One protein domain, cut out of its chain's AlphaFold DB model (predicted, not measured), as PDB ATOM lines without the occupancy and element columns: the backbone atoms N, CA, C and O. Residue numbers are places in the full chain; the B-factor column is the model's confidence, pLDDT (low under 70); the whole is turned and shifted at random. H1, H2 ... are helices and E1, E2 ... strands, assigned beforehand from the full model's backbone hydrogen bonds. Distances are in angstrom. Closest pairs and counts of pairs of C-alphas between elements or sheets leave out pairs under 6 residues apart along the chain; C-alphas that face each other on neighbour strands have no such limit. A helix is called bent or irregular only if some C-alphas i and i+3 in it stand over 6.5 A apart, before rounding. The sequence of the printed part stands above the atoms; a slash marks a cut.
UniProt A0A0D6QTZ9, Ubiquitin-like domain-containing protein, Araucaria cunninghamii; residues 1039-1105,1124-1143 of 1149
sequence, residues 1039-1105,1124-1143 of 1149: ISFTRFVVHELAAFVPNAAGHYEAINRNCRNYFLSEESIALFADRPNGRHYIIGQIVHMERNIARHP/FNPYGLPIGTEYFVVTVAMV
ATOM      1  N   ILE A1039    -108.314 -10.698 -68.668       73.12
ATOM      2  CA  ILE A1039    -106.934 -10.281 -68.399       73.12
ATOM      3  C   ILE A1039    -106.730  -8.853 -68.928       73.12
ATOM      4  O   ILE A1039    -107.033  -8.570 -70.091       73.12
ATOM      5  N   SER A1040    -106.205  -7.966 -68.086       74.88
ATOM      6  CA  SER A1040    -105.827  -6.603 -68.462       74.88
ATOM      7  C   SER A1040    -104.497  -6.590 -69.214       74.88
ATOM      8  O   SER A1040    -103.520  -7.194 -68.782       74.88
ATOM      9  N   PHE A1041    -104.451  -5.872 -70.344       71.50
ATOM     10  CA  PHE A1041    -103.274  -5.806 -71.227       71.50
ATOM     11  C   PHE A1041    -102.741  -4.384 -71.472       71.50
ATOM     12  O   PHE A1041    -101.711  -4.239 -72.123       71.50
ATOM     13  N   THR A1042    -103.431  -3.325 -71.039       68.44
ATOM     14  CA  THR A1042    -103.112  -1.926 -71.417       68.44
ATOM     15  C   THR A1042    -102.877  -0.997 -70.233       68.44
ATOM     16  O   THR A1042    -102.116  -0.042 -70.346       68.44
ATOM     17  N   ARG A1043    -103.522  -1.270 -69.101       72.75
ATOM     18  CA  ARG A1043    -103.306  -0.629 -67.806       72.75
ATOM     19  C   ARG A1043    -103.594  -1.687 -66.753       72.75
ATOM     20  O   ARG A1043    -104.562  -2.419 -66.909       72.75
ATOM     21  N   PHE A1044    -102.763  -1.765 -65.723       79.94
ATOM     22  CA  PHE A1044    -102.990  -2.659 -64.594       79.94
ATOM     23  C   PHE A1044    -103.643  -1.881 -63.449       79.94
ATOM     24  O   PHE A1044    -103.202  -0.776 -63.116       79.94
ATOM     25  N   VAL A1045    -104.699  -2.444 -62.866       78.75
ATOM     26  CA  VAL A1045    -105.384  -1.913 -61.681       78.75
ATOM     27  C   VAL A1045    -105.539  -3.035 -60.652       78.75
ATOM     28  O   VAL A1045    -105.639  -4.213 -60.998       78.75
ATOM     29  N   VAL A1046    -105.535  -2.681 -59.366       78.19
ATOM     30  CA  VAL A1046    -105.786  -3.640 -58.284       78.19
ATOM     31  C   VAL A1046    -107.182  -4.261 -58.452       78.19
ATOM     32  O   VAL A1046    -108.137  -3.581 -58.821       78.19
ATOM     33  N   HIS A1047    -107.274  -5.563 -58.186       74.31
ATOM     34  CA  HIS A1047    -108.409  -6.462 -58.424       74.31
ATOM     35  C   HIS A1047    -108.704  -6.847 -59.889       74.31
ATOM     36  O   HIS A1047    -109.656  -7.597 -60.118       74.31
ATOM     37  N   GLU A1048    -107.888  -6.446 -60.866       80.00
ATOM     38  CA  GLU A1048    -107.942  -6.998 -62.233       80.00
ATOM     39  C   GLU A1048    -107.085  -8.273 -62.373       80.00
ATOM     40  O   GLU A1048    -106.191  -8.530 -61.562       80.00
ATOM     41  N   LEU A1049    -107.345  -9.085 -63.405       82.12
ATOM     42  CA  LEU A1049    -106.510 -10.245 -63.740       82.12
ATOM     43  C   LEU A1049    -105.306  -9.822 -64.587       82.12
ATOM     44  O   LEU A1049    -105.453  -9.089 -65.565       82.12
ATOM     45  N   ALA A1050    -104.128 -10.350 -64.266       83.38
ATOM     46  CA  ALA A1050    -102.906 -10.146 -65.037       83.38
ATOM     47  C   ALA A1050    -102.173 -11.473 -65.279       83.38
ATOM     48  O   ALA A1050    -102.214 -12.390 -64.456       83.38
ATOM     49  N   ALA A1051    -101.502 -11.564 -66.428       85.62
ATOM     50  CA  ALA A1051    -100.708 -12.718 -66.839       85.62
ATOM     51  C   ALA A1051     -99.228 -12.336 -66.936       85.62
ATOM     52  O   ALA A1051     -98.905 -11.273 -67.462       85.62
ATOM     53  N   PHE A1052     -98.338 -13.207 -66.465       85.62
ATOM     54  CA  PHE A1052     -96.896 -12.981 -66.370       85.62
ATOM     55  C   PHE A1052     -96.125 -14.145 -66.994       85.62
ATOM     56  O   PHE A1052     -96.511 -15.302 -66.833       85.62
ATOM     57  N   VAL A1053     -95.022 -13.848 -67.677       85.81
ATOM     58  CA  VAL A1053     -94.197 -14.810 -68.431       85.81
ATOM     59  C   VAL A1053     -92.725 -14.571 -68.072       85.81
ATOM     60  O   VAL A1053     -92.335 -13.408 -67.956       85.81
ATOM     61  N   PRO A1054     -91.889 -15.610 -67.876       83.94
ATOM     62  CA  PRO A1054     -90.474 -15.416 -67.598       83.94
ATOM     63  C   PRO A1054     -89.774 -14.812 -68.820       83.94
ATOM     64  O   PRO A1054     -89.862 -15.331 -69.935       83.94
ATOM     65  N   ASN A1055     -89.076 -13.701 -68.606       77.62
ATOM     66  CA  ASN A1055     -88.249 -13.051 -69.612       77.62
ATOM     67  C   ASN A1055     -86.881 -13.751 -69.749       77.62
ATOM     68  O   ASN A1055     -86.551 -14.679 -69.010       77.62
ATOM     69  N   ALA A1056     -86.051 -13.291 -70.689       73.50
ATOM     70  CA  ALA A1056     -84.741 -13.891 -70.968       73.50
ATOM     71  C   ALA A1056     -83.719 -13.793 -69.809       73.50
ATOM     72  O   ALA A1056     -82.678 -14.441 -69.875       73.50
ATOM     73  N   ALA A1057     -84.007 -13.013 -68.758       69.38
ATOM     74  CA  ALA A1057     -83.215 -12.945 -67.527       69.38
ATOM     75  C   ALA A1057     -83.767 -13.847 -66.398       69.38
ATOM     76  O   ALA A1057     -83.187 -13.893 -65.318       69.38
ATOM     77  N   GLY A1058     -84.871 -14.568 -66.634       72.06
ATOM     78  CA  GLY A1058     -85.501 -15.472 -65.664       72.06
ATOM     79  C   GLY A1058     -86.550 -14.824 -64.752       72.06
ATOM     80  O   GLY A1058     -87.132 -15.517 -63.921       72.06
ATOM     81  N   HIS A1059     -86.836 -13.528 -64.906       81.38
ATOM     82  CA  HIS A1059     -87.851 -12.828 -64.110       81.38
ATOM     83  C   HIS A1059     -89.210 -12.826 -64.815       81.38
ATOM     84  O   HIS A1059     -89.289 -12.599 -66.020       81.38
ATOM     85  N   TYR A1060     -90.294 -13.030 -64.068       85.44
ATOM     86  CA  TYR A1060     -91.658 -12.971 -64.599       85.44
ATOM     87  C   TYR A1060     -92.085 -11.515 -64.851       85.44
ATOM     88  O   TYR A1060     -92.207 -10.739 -63.904       85.44
ATOM     89  N   GLU A1061     -92.336 -11.149 -66.111       85.88
ATOM     90  CA  GLU A1061     -92.841  -9.829 -66.530       85.88
ATOM     91  C   GLU A1061     -94.281  -9.942 -67.066       85.88
ATOM     92  O   GLU A1061     -94.653 -10.945 -67.682       85.88
ATOM     93  N   ALA A1062     -95.112  -8.929 -66.812       86.06
ATOM     94  CA  ALA A1062     -96.525  -8.911 -67.179       86.06
ATOM     95  C   ALA A1062     -96.740  -8.758 -68.697       86.06
ATOM     96  O   ALA A1062     -96.182  -7.855 -69.326       86.06
ATOM     97  N   ILE A1063     -97.618  -9.574 -69.288       82.81
ATOM     98  CA  ILE A1063     -98.010  -9.460 -70.699       82.81
ATOM     99  C   ILE A1063     -98.795  -8.160 -70.892       82.81
ATOM    100  O   ILE A1063     -99.922  -8.023 -70.421       82.81
ATOM    101  N   ASN A1064     -98.218  -7.207 -71.622       78.12
ATOM    102  CA  ASN A1064     -98.807  -5.887 -71.820       78.12
ATOM    103  C   ASN A1064     -98.616  -5.362 -73.252       78.12
ATOM    104  O   ASN A1064     -97.774  -5.828 -74.021       78.12
ATOM    105  N   ARG A1065     -99.402  -4.342 -73.597       67.69
ATOM    106  CA  ARG A1065     -99.262  -3.503 -74.784       67.69
ATOM    107  C   ARG A1065     -98.894  -2.091 -74.327       67.69
ATOM    108  O   ARG A1065     -99.744  -1.355 -73.840       67.69
ATOM    109  N   ASN A1066     -97.631  -1.721 -74.546       58.84
ATOM    110  CA  ASN A1066     -97.047  -0.390 -74.309       58.84
ATOM    111  C   ASN A1066     -96.848   0.035 -72.831       58.84
ATOM    112  O   ASN A1066     -96.757   1.228 -72.561       58.84
ATOM    113  N   CYS A1067     -96.718  -0.902 -71.883       61.69
ATOM    114  CA  CYS A1067     -96.438  -0.644 -70.457       61.69
ATOM    115  C   CYS A1067     -95.363  -1.608 -69.909       61.69
ATOM    116  O   CYS A1067     -95.661  -2.504 -69.124       61.69
ATOM    117  N   ARG A1068     -94.110  -1.454 -70.359       68.62
ATOM    118  CA  ARG A1068     -92.962  -2.298 -69.952       68.62
ATOM    119  C   ARG A1068     -92.607  -2.132 -68.465       68.62
ATOM    120  O   ARG A1068     -92.983  -1.132 -67.857       68.62
ATOM    121  N   ASN A1069     -91.815  -3.065 -67.927       79.75
ATOM    122  CA  ASN A1069     -91.235  -3.040 -66.575       79.75
ATOM    123  C   ASN A1069     -92.223  -3.339 -65.423       79.75
ATOM    124  O   ASN A1069     -92.075  -2.792 -64.328       79.75
ATOM    125  N   TYR A1070     -93.222  -4.198 -65.647       86.56
ATOM    126  CA  TYR A1070     -94.108  -4.711 -64.590       86.56
ATOM    127  C   TYR A1070     -93.702  -6.146 -64.237       86.56
ATOM    128  O   TYR A1070     -94.015  -7.074 -64.981       86.56
ATOM    129  N   PHE A1071     -93.005  -6.330 -63.118       87.31
ATOM    130  CA  PHE A1071     -92.469  -7.622 -62.680       87.31
ATOM    131  C   PHE A1071     -93.318  -8.240 -61.571       87.31
ATOM    132  O   PHE A1071     -93.914  -7.529 -60.764       87.31
ATOM    133  N   LEU A1072     -93.360  -9.569 -61.518       87.44
ATOM    134  CA  LEU A1072     -94.022 -10.309 -60.446       87.44
ATOM    135  C   LEU A1072     -93.149 -10.320 -59.175       87.44
ATOM    136  O   LEU A1072     -91.926 -10.453 -59.267       87.44
ATOM    137  N   SER A1073     -93.763 -10.194 -57.998       86.25
ATOM    138  CA  SER A1073     -93.054 -10.281 -56.713       86.25
ATOM    139  C   SER A1073     -92.567 -11.703 -56.405       86.25
ATOM    140  O   SER A1073     -93.191 -12.690 -56.801       86.25
ATOM    141  N   GLU A1074     -91.460 -11.823 -55.663       79.69
ATOM    142  CA  GLU A1074     -90.923 -13.129 -55.240       79.69
ATOM    143  C   GLU A1074     -91.910 -13.890 -54.336       79.69
ATOM    144  O   GLU A1074     -92.018 -15.110 -54.432       79.69
ATOM    145  N   GLU A1075     -92.703 -13.168 -53.535       80.75
ATOM    146  CA  GLU A1075     -93.800 -13.715 -52.727       80.75
ATOM    147  C   GLU A1075     -94.865 -14.393 -53.601       80.75
ATOM    148  O   GLU A1075     -95.236 -15.541 -53.356       80.75
ATOM    149  N   SER A1076     -95.318 -13.726 -54.670       82.31
ATOM    150  CA  SER A1076     -96.232 -14.343 -55.632       82.31
ATOM    151  C   SER A1076     -95.579 -15.511 -56.366       82.31
ATOM    152  O   SER A1076     -96.228 -16.538 -56.524       82.31
ATOM    153  N   ILE A1077     -94.312 -15.416 -56.779       80.06
ATOM    154  CA  ILE A1077     -93.613 -16.534 -57.441       80.06
ATOM    155  C   ILE A1077     -93.581 -17.773 -56.528       80.06
ATOM    156  O   ILE A1077     -93.881 -18.873 -56.993       80.06
ATOM    157  N   ALA A1078     -93.315 -17.601 -55.228       77.62
ATOM    158  CA  ALA A1078     -93.369 -18.686 -54.248       77.62
ATOM    159  C   ALA A1078     -94.780 -19.298 -54.120       77.62
ATOM    160  O   ALA A1078     -94.913 -20.520 -54.113       77.62
ATOM    161  N   LEU A1079     -95.840 -18.478 -54.111       76.19
ATOM    162  CA  LEU A1079     -97.237 -18.943 -54.034       76.19
ATOM    163  C   LEU A1079     -97.700 -19.796 -55.234       76.19
ATOM    164  O   LEU A1079     -98.706 -20.496 -55.118       76.19
ATOM    165  N   PHE A1080     -96.998 -19.765 -56.373       72.56
ATOM    166  CA  PHE A1080     -97.289 -20.618 -57.536       72.56
ATOM    167  C   PHE A1080     -96.290 -21.778 -57.729       72.56
ATOM    168  O   PHE A1080     -96.489 -22.585 -58.640       72.56
ATOM    169  N   ALA A1081     -95.253 -21.901 -56.890       67.44
ATOM    170  CA  ALA A1081     -94.157 -22.857 -57.085       67.44
ATOM    171  C   ALA A1081     -94.566 -24.338 -56.934       67.44
ATOM    172  O   ALA A1081     -94.063 -25.184 -57.671       67.44
ATOM    173  N   ASP A1082     -95.513 -24.654 -56.044       58.34
ATOM    174  CA  ASP A1082     -95.935 -26.035 -55.737       58.34
ATOM    175  C   ASP A1082     -96.903 -26.662 -56.771       58.34
ATOM    176  O   ASP A1082     -97.386 -27.780 -56.580       58.34
ATOM    177  N   ARG A1083     -97.234 -25.978 -57.881       58.94
ATOM    178  CA  ARG A1083     -98.189 -26.501 -58.880       58.94
ATOM    179  C   ARG A1083     -97.528 -27.568 -59.788       58.94
ATOM    180  O   ARG A1083     -96.656 -27.210 -60.576       58.94
ATOM    181  N   PRO A1084     -97.980 -28.848 -59.812       49.44
ATOM    182  CA  PRO A1084     -97.264 -29.950 -60.492       49.44
ATOM    183  C   PRO A1084     -97.187 -29.921 -62.032       49.44
ATOM    184  O   PRO A1084     -96.698 -30.876 -62.632       49.44
ATOM    185  N   ASN A1085     -97.691 -28.876 -62.693       51.28
ATOM    186  CA  ASN A1085     -97.728 -28.761 -64.152       51.28
ATOM    187  C   ASN A1085     -96.901 -27.555 -64.601       51.28
ATOM    188  O   ASN A1085     -97.307 -26.414 -64.382       51.28
ATOM    189  N   GLY A1086     -95.777 -27.813 -65.279       54.22
ATOM    190  CA  GLY A1086     -94.824 -26.802 -65.751       54.22
ATOM    191  C   GLY A1086     -95.375 -25.878 -66.841       54.22
ATOM    192  O   GLY A1086     -95.025 -26.004 -68.012       54.22
ATOM    193  N   ARG A1087     -96.239 -24.931 -66.463       55.09
ATOM    194  CA  ARG A1087     -96.713 -23.851 -67.335       55.09
ATOM    195  C   ARG A1087     -95.719 -22.692 -67.294       55.09
ATOM    196  O   ARG A1087     -95.450 -22.136 -66.236       55.09
ATOM    197  N   HIS A1088     -95.232 -22.265 -68.458       66.19
ATOM    198  CA  HIS A1088     -94.315 -21.121 -68.598       66.19
ATOM    199  C   HIS A1088     -94.990 -19.747 -68.388       66.19
ATOM    200  O   HIS A1088     -94.549 -18.752 -68.954       66.19
ATOM    201  N   TYR A1089     -96.083 -19.672 -67.628       77.56
ATOM    202  CA  TYR A1089     -96.792 -18.429 -67.334       77.56
ATOM    203  C   TYR A1089     -97.599 -18.551 -66.035       77.56
ATOM    204  O   TYR A1089     -98.082 -19.630 -65.691       77.56
ATOM    205  N   ILE A1090     -97.765 -17.428 -65.340       82.56
ATOM    206  CA  ILE A1090     -98.575 -17.285 -64.125       82.56
ATOM    207  C   ILE A1090     -99.749 -16.356 -64.447       82.56
ATOM    208  O   ILE A1090     -99.556 -15.330 -65.095       82.56
ATOM    209  N   ILE A1091    -100.960 -16.696 -63.999       82.75
ATOM    210  CA  ILE A1091    -102.130 -15.807 -64.041       82.75
ATOM    211  C   ILE A1091    -102.616 -15.626 -62.608       82.75
ATOM    212  O   ILE A1091    -102.800 -16.607 -61.889       82.75
ATOM    213  N   GLY A1092    -102.831 -14.378 -62.204       82.31
ATOM    214  CA  GLY A1092    -103.317 -14.044 -60.872       82.31
ATOM    215  C   GLY A1092    -104.131 -12.758 -60.866       82.31
ATOM    216  O   GLY A1092    -104.044 -11.946 -61.791       82.31
ATOM    217  N   GLN A1093    -104.920 -12.567 -59.812       84.94
ATOM    218  CA  GLN A1093    -105.602 -11.297 -59.572       84.94
ATOM    219  C   GLN A1093    -104.650 -10.350 -58.840       84.94
ATOM    220  O   GLN A1093    -104.090 -10.727 -57.812       84.94
ATOM    221  N   ILE A1094    -104.466  -9.129 -59.347       84.75
ATOM    222  CA  ILE A1094    -103.603  -8.126 -58.713       84.75
ATOM    223  C   ILE A1094    -104.171  -7.756 -57.342       84.75
ATOM    224  O   ILE A1094    -105.311  -7.308 -57.240       84.75
ATOM    225  N   VAL A1095    -103.360  -7.902 -56.294       85.25
ATOM    226  CA  VAL A1095    -103.691  -7.480 -54.921       85.25
ATOM    227  C   VAL A1095    -102.914  -6.224 -54.538       85.25
ATOM    228  O   VAL A1095    -103.448  -5.359 -53.849       85.25
ATOM    229  N   HIS A1096    -101.677  -6.081 -55.018       83.56
ATOM    230  CA  HIS A1096    -100.843  -4.912 -54.747       83.56
ATOM    231  C   HIS A1096     -99.915  -4.588 -55.926       83.56
ATOM    232  O   HIS A1096     -99.520  -5.480 -56.678       83.56
ATOM    233  N   MET A1097     -99.550  -3.311 -56.074       85.56
ATOM    234  CA  MET A1097     -98.524  -2.847 -57.012       85.56
ATOM    235  C   MET A1097     -97.644  -1.793 -56.331       85.56
ATOM    236  O   MET A1097     -98.114  -0.692 -56.046       85.56
ATOM    237  N   GLU A1098     -96.369  -2.105 -56.118       83.81
ATOM    238  CA  GLU A1098     -95.374  -1.157 -55.613       83.81
ATOM    239  C   GLU A1098     -94.672  -0.463 -56.795       83.81
ATOM    240  O   GLU A1098     -94.196  -1.128 -57.719       83.81
ATOM    241  N   ARG A1099     -94.595   0.875 -56.781       84.56
ATOM    242  CA  ARG A1099     -93.887   1.674 -57.798       84.56
ATOM    243  C   ARG A1099     -92.474   2.000 -57.322       84.56
ATOM    244  O   ARG A1099     -92.301   2.741 -56.358       84.56
ATOM    245  N   ASN A1100     -91.479   1.515 -58.053       79.25
ATOM    246  CA  ASN A1100     -90.062   1.662 -57.753       79.25
ATOM    247  C   ASN A1100     -89.301   2.373 -58.884       79.25
ATOM    248  O   ASN A1100     -89.782   2.515 -60.008       79.25
ATOM    249  N   ILE A1101     -88.081   2.826 -58.580       79.38
ATOM    250  CA  ILE A1101     -87.174   3.473 -59.539       79.38
ATOM    251  C   ILE A1101     -85.779   2.873 -59.362       79.38
ATOM    252  O   ILE A1101     -85.279   2.798 -58.240       79.38
ATOM    253  N   ALA A1102     -85.134   2.467 -60.456       78.75
ATOM    254  CA  ALA A1102     -83.794   1.888 -60.427       78.75
ATOM    255  C   ALA A1102     -82.748   2.905 -59.921       78.75
ATOM    256  O   ALA A1102     -82.534   3.950 -60.537       78.75
ATOM    257  N   ARG A1103     -82.081   2.591 -58.803       67.50
ATOM    258  CA  ARG A1103     -81.038   3.414 -58.160       67.50
ATOM    259  C   ARG A1103     -79.712   2.655 -58.065       67.50
ATOM    260  O   ARG A1103     -79.696   1.426 -58.081       67.50
ATOM    261  N   HIS A1104     -78.611   3.399 -57.968       54.72
ATOM    262  CA  HIS A1104     -77.268   2.844 -57.793       54.72
ATOM    263  C   HIS A1104     -77.113   2.242 -56.381       54.72
ATOM    264  O   HIS A1104     -77.619   2.841 -55.434       54.72
ATOM    265  N   PRO A1105     -76.420   1.102 -56.201       54.31
ATOM    266  CA  PRO A1105     -75.981   0.662 -54.880       54.31
ATOM    267  C   PRO A1105     -74.832   1.554 -54.386       54.31
ATOM    268  O   PRO A1105     -73.795   1.652 -55.048       54.31
ATOM    269  N   PHE A1124     -81.992  -2.396 -54.342       56.47
ATOM    270  CA  PHE A1124     -81.285  -1.961 -55.550       56.47
ATOM    271  C   PHE A1124     -81.554  -2.909 -56.725       56.47
ATOM    272  O   PHE A1124     -80.938  -3.967 -56.821       56.47
ATOM    273  N   ASN A1125     -82.481  -2.491 -57.600       64.69
ATOM    274  CA  ASN A1125     -82.651  -2.911 -59.001       64.69
ATOM    275  C   ASN A1125     -82.232  -4.368 -59.333       64.69
ATOM    276  O   ASN A1125     -81.237  -4.572 -60.033       64.69
ATOM    277  N   PRO A1126     -82.989  -5.385 -58.879       67.31
ATOM    278  CA  PRO A1126     -82.681  -6.784 -59.189       67.31
ATOM    279  C   PRO A1126     -82.887  -7.128 -60.676       67.31
ATOM    280  O   PRO A1126     -82.288  -8.075 -61.168       67.31
ATOM    281  N   TYR A1127     -83.691  -6.343 -61.403       74.69
ATOM    282  CA  TYR A1127     -84.120  -6.624 -62.781       74.69
ATOM    283  C   TYR A1127     -83.181  -6.072 -63.874       74.69
ATOM    284  O   TYR A1127     -83.522  -6.109 -65.054       74.69
ATOM    285  N   GLY A1128     -82.011  -5.531 -63.507       68.81
ATOM    286  CA  GLY A1128     -80.978  -5.098 -64.460       68.81
ATOM    287  C   GLY A1128     -81.315  -3.859 -65.306       68.81
ATOM    288  O   GLY A1128     -80.680  -3.629 -66.334       68.81
ATOM    289  N   LEU A1129     -82.305  -3.054 -64.903       78.75
ATOM    290  CA  LEU A1129     -82.764  -1.889 -65.671       78.75
ATOM    291  C   LEU A1129     -81.764  -0.712 -65.643       78.75
ATOM    292  O   LEU A1129     -80.990  -0.592 -64.692       78.75
ATOM    293  N   PRO A1130     -81.800   0.219 -66.619       76.88
ATOM    294  CA  PRO A1130     -81.018   1.456 -66.552       76.88
ATOM    295  C   PRO A1130     -81.393   2.315 -65.334       76.88
ATOM    296  O   PRO A1130     -82.567   2.415 -64.972       76.88
ATOM    297  N   ILE A1131     -80.415   2.986 -64.721       73.00
ATOM    298  CA  ILE A1131     -80.639   3.880 -63.570       73.00
ATOM    299  C   ILE A1131     -81.618   5.004 -63.950       73.00
ATOM    300  O   ILE A1131     -81.541   5.561 -65.042       73.00
ATOM    301  N   GLY A1132     -82.551   5.321 -63.049       71.50
ATOM    302  CA  GLY A1132     -83.643   6.271 -63.284       71.50
ATOM    303  C   GLY A1132     -84.875   5.672 -63.973       71.50
ATOM    304  O   GLY A1132     -85.900   6.342 -64.052       71.50
ATOM    305  N   THR A1133     -84.820   4.417 -64.428       80.69
ATOM    306  CA  THR A1133     -85.981   3.727 -65.014       80.69
ATOM    307  C   THR A1133     -87.002   3.379 -63.931       80.69
ATOM    308  O   THR A1133     -86.651   2.768 -62.920       80.69
ATOM    309  N   GLU A1134     -88.271   3.724 -64.157       81.56
ATOM    310  CA  GLU A1134     -89.378   3.269 -63.311       81.56
ATOM    311  C   GLU A1134     -89.739   1.808 -63.605       81.56
ATOM    312  O   GLU A1134     -89.759   1.374 -64.763       81.56
ATOM    313  N   TYR A1135     -90.046   1.057 -62.550       85.31
ATOM    314  CA  TYR A1135     -90.555  -0.308 -62.627       85.31
ATOM    315  C   TYR A1135     -91.587  -0.564 -61.534       85.31
ATOM    316  O   TYR A1135     -91.588   0.088 -60.490       85.31
ATOM    317  N   PHE A1136     -92.464  -1.529 -61.774       86.50
ATOM    318  CA  PHE A1136     -93.520  -1.907 -60.847       86.50
ATOM    319  C   PHE A1136     -93.297  -3.342 -60.384       86.50
ATOM    320  O   PHE A1136     -93.015  -4.217 -61.203       86.50
ATOM    321  N   VAL A1137     -93.430  -3.577 -59.080       86.81
ATOM    322  CA  VAL A1137     -93.452  -4.920 -58.492       86.81
ATOM    323  C   VAL A1137     -94.900  -5.235 -58.147       86.81
ATOM    324  O   VAL A1137     -95.528  -4.539 -57.352       86.81
ATOM    325  N   VAL A1138     -95.453  -6.252 -58.799       87.31
ATOM    326  CA  VAL A1138     -96.863  -6.627 -58.707       87.31
ATOM    327  C   VAL A1138     -96.989  -7.896 -57.875       87.31
ATOM    328  O   VAL A1138     -96.400  -8.922 -58.215       87.31
ATOM    329  N   THR A1139     -97.795  -7.842 -56.817       87.69
ATOM    330  CA  THR A1139     -98.187  -9.018 -56.032       87.69
ATOM    331  C   THR A1139     -99.603  -9.418 -56.428       87.69
ATOM    332  O   THR A1139    -100.545  -8.618 -56.355       87.69
ATOM    333  N   VAL A1140     -99.752 -10.669 -56.856       86.56
ATOM    334  CA  VAL A1140    -101.018 -11.285 -57.264       86.56
ATOM    335  C   VAL A1140    -101.376 -12.467 -56.365       86.56
ATOM    336  O   VAL A1140    -100.497 -13.196 -55.900       86.56
ATOM    337  N   ALA A1141    -102.674 -12.684 -56.166       84.06
ATOM    338  CA  ALA A1141    -103.208 -13.875 -55.515       84.06
ATOM    339  C   ALA A1141    -103.581 -14.960 -56.535       84.06
ATOM    340  O   ALA A1141    -103.865 -14.673 -57.705       84.06
ATOM    341  N   MET A1142    -103.633 -16.212 -56.067       76.88
ATOM    342  CA  MET A1142    -104.231 -17.314 -56.819       76.88
ATOM    343  C   MET A1142    -105.714 -17.042 -57.089       76.88
ATOM    344  O   MET A1142    -106.477 -16.725 -56.178       76.88
ATOM    345  N   VAL A1143    -106.122 -17.226 -58.341       70.69
ATOM    346  CA  VAL A1143    -107.532 -17.280 -58.734       70.69
ATOM    347  C   VAL A1143    -108.026 -18.720 -58.529       70.69
ATOM    348  O   VAL A1143    -107.270 -19.642 -58.842       70.69
TER     349      VAL A1143
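AT A GLANCE: This is residues 1039 to 1105 and 1124 to 1143 of the 1149 residues of the protein "Ubiquitin-like domain-containing protein" of Araucaria cunninghamii (UniProt A0A0D6QTZ9). One sheet of five strands curls round into a small, nearly closed barrel: E4 is the hinge, sharply bent, and the edge strands E2 and E3 come side by side, with C-alphas as near as 4.5 A. The short helix H1 packs on the sheet, mainly on E5, while residues 1081 to 1086 stick out at one end and the long pair E4 and E5 reaches toward the other. The printed part has 87 residues, with one named helix and five named strands in the order E1, E2, E3, H1, E4, E5; the sheet is mixed, in the order E2, E1, E4, E5, E3. Its class is mostly strand, with 39 of the 87 residues in named elements. The whole is compact, with a radius of gyration of the C-alphas of 12.7 A, and elongated, spanning 38 by 24 by 20 A.

HOW THE PARTS SIT: E1, residues 1049 to 1054, and E2, residues 1060 to 1062, form an antiparallel hairpin, with N 1053 and O 1061 at 2.9 A. E4, residues 1090 to 1101, bends by 100 degrees at residue 1093. Its pairing is staggered: residues 1090 to 1093 pair antiparallel with E1, with N 1052 and O 1090 at 2.8 A, and residues 1093 to 1101 pair antiparallel with E5, residues 1134 to 1141, with N 1100 and O 1135 at 2.8 A. E3, residues 1070 to 1072, is parallel to E5, with N 1138 and O 1071 at 2.8 A. This is a folded sheet, one sheet bent back on itself: E2 and E1 face E5 and E3. The closest C-alphas of E2 and E3 are those of Glu 1061 and Phe 1071, 4.5 A apart. H1, residues 1074 to 1080, is on the sheet at a height of 7.9 A. It lies only just over E5, on which 3 of its 7 C-alphas fall, and runs only just along the strands, at 29 degrees to E5 on the local plane. The closest C-alphas of H1 and E5 are those of Ser 1076 and Thr 1139, 5.7 A apart. In H1 every O i to N i+4 pair is within hydrogen-bond range.

IN THESE COORDINATES: E1 begins at C-alpha 1049 (-106.510, -10.245, -63.740) and is 17.3 A long; E2 measures 6.8 A, E3 7.0 A and H1 10.1 A. E4 is 24.1 A long from first to last C-alpha. E5, 23.4 A long, ends at C-alpha 1141 (-103.208, -13.875, -55.515).

THE WHOLE: The two C-alphas farthest apart, those of Pro 1084 and Gly 1132, are 38.8 A apart. Residues 1106 to 1123 are not printed; C-alphas 1105 and 1124 are 6.0 A apart across this cut, in the link from E4 to E5. No link printed whole is long. Mean pLDDT of the printed part is 76.1, and 21 residues are under 70, among them 1065 to 1068 and 1081 to 1088.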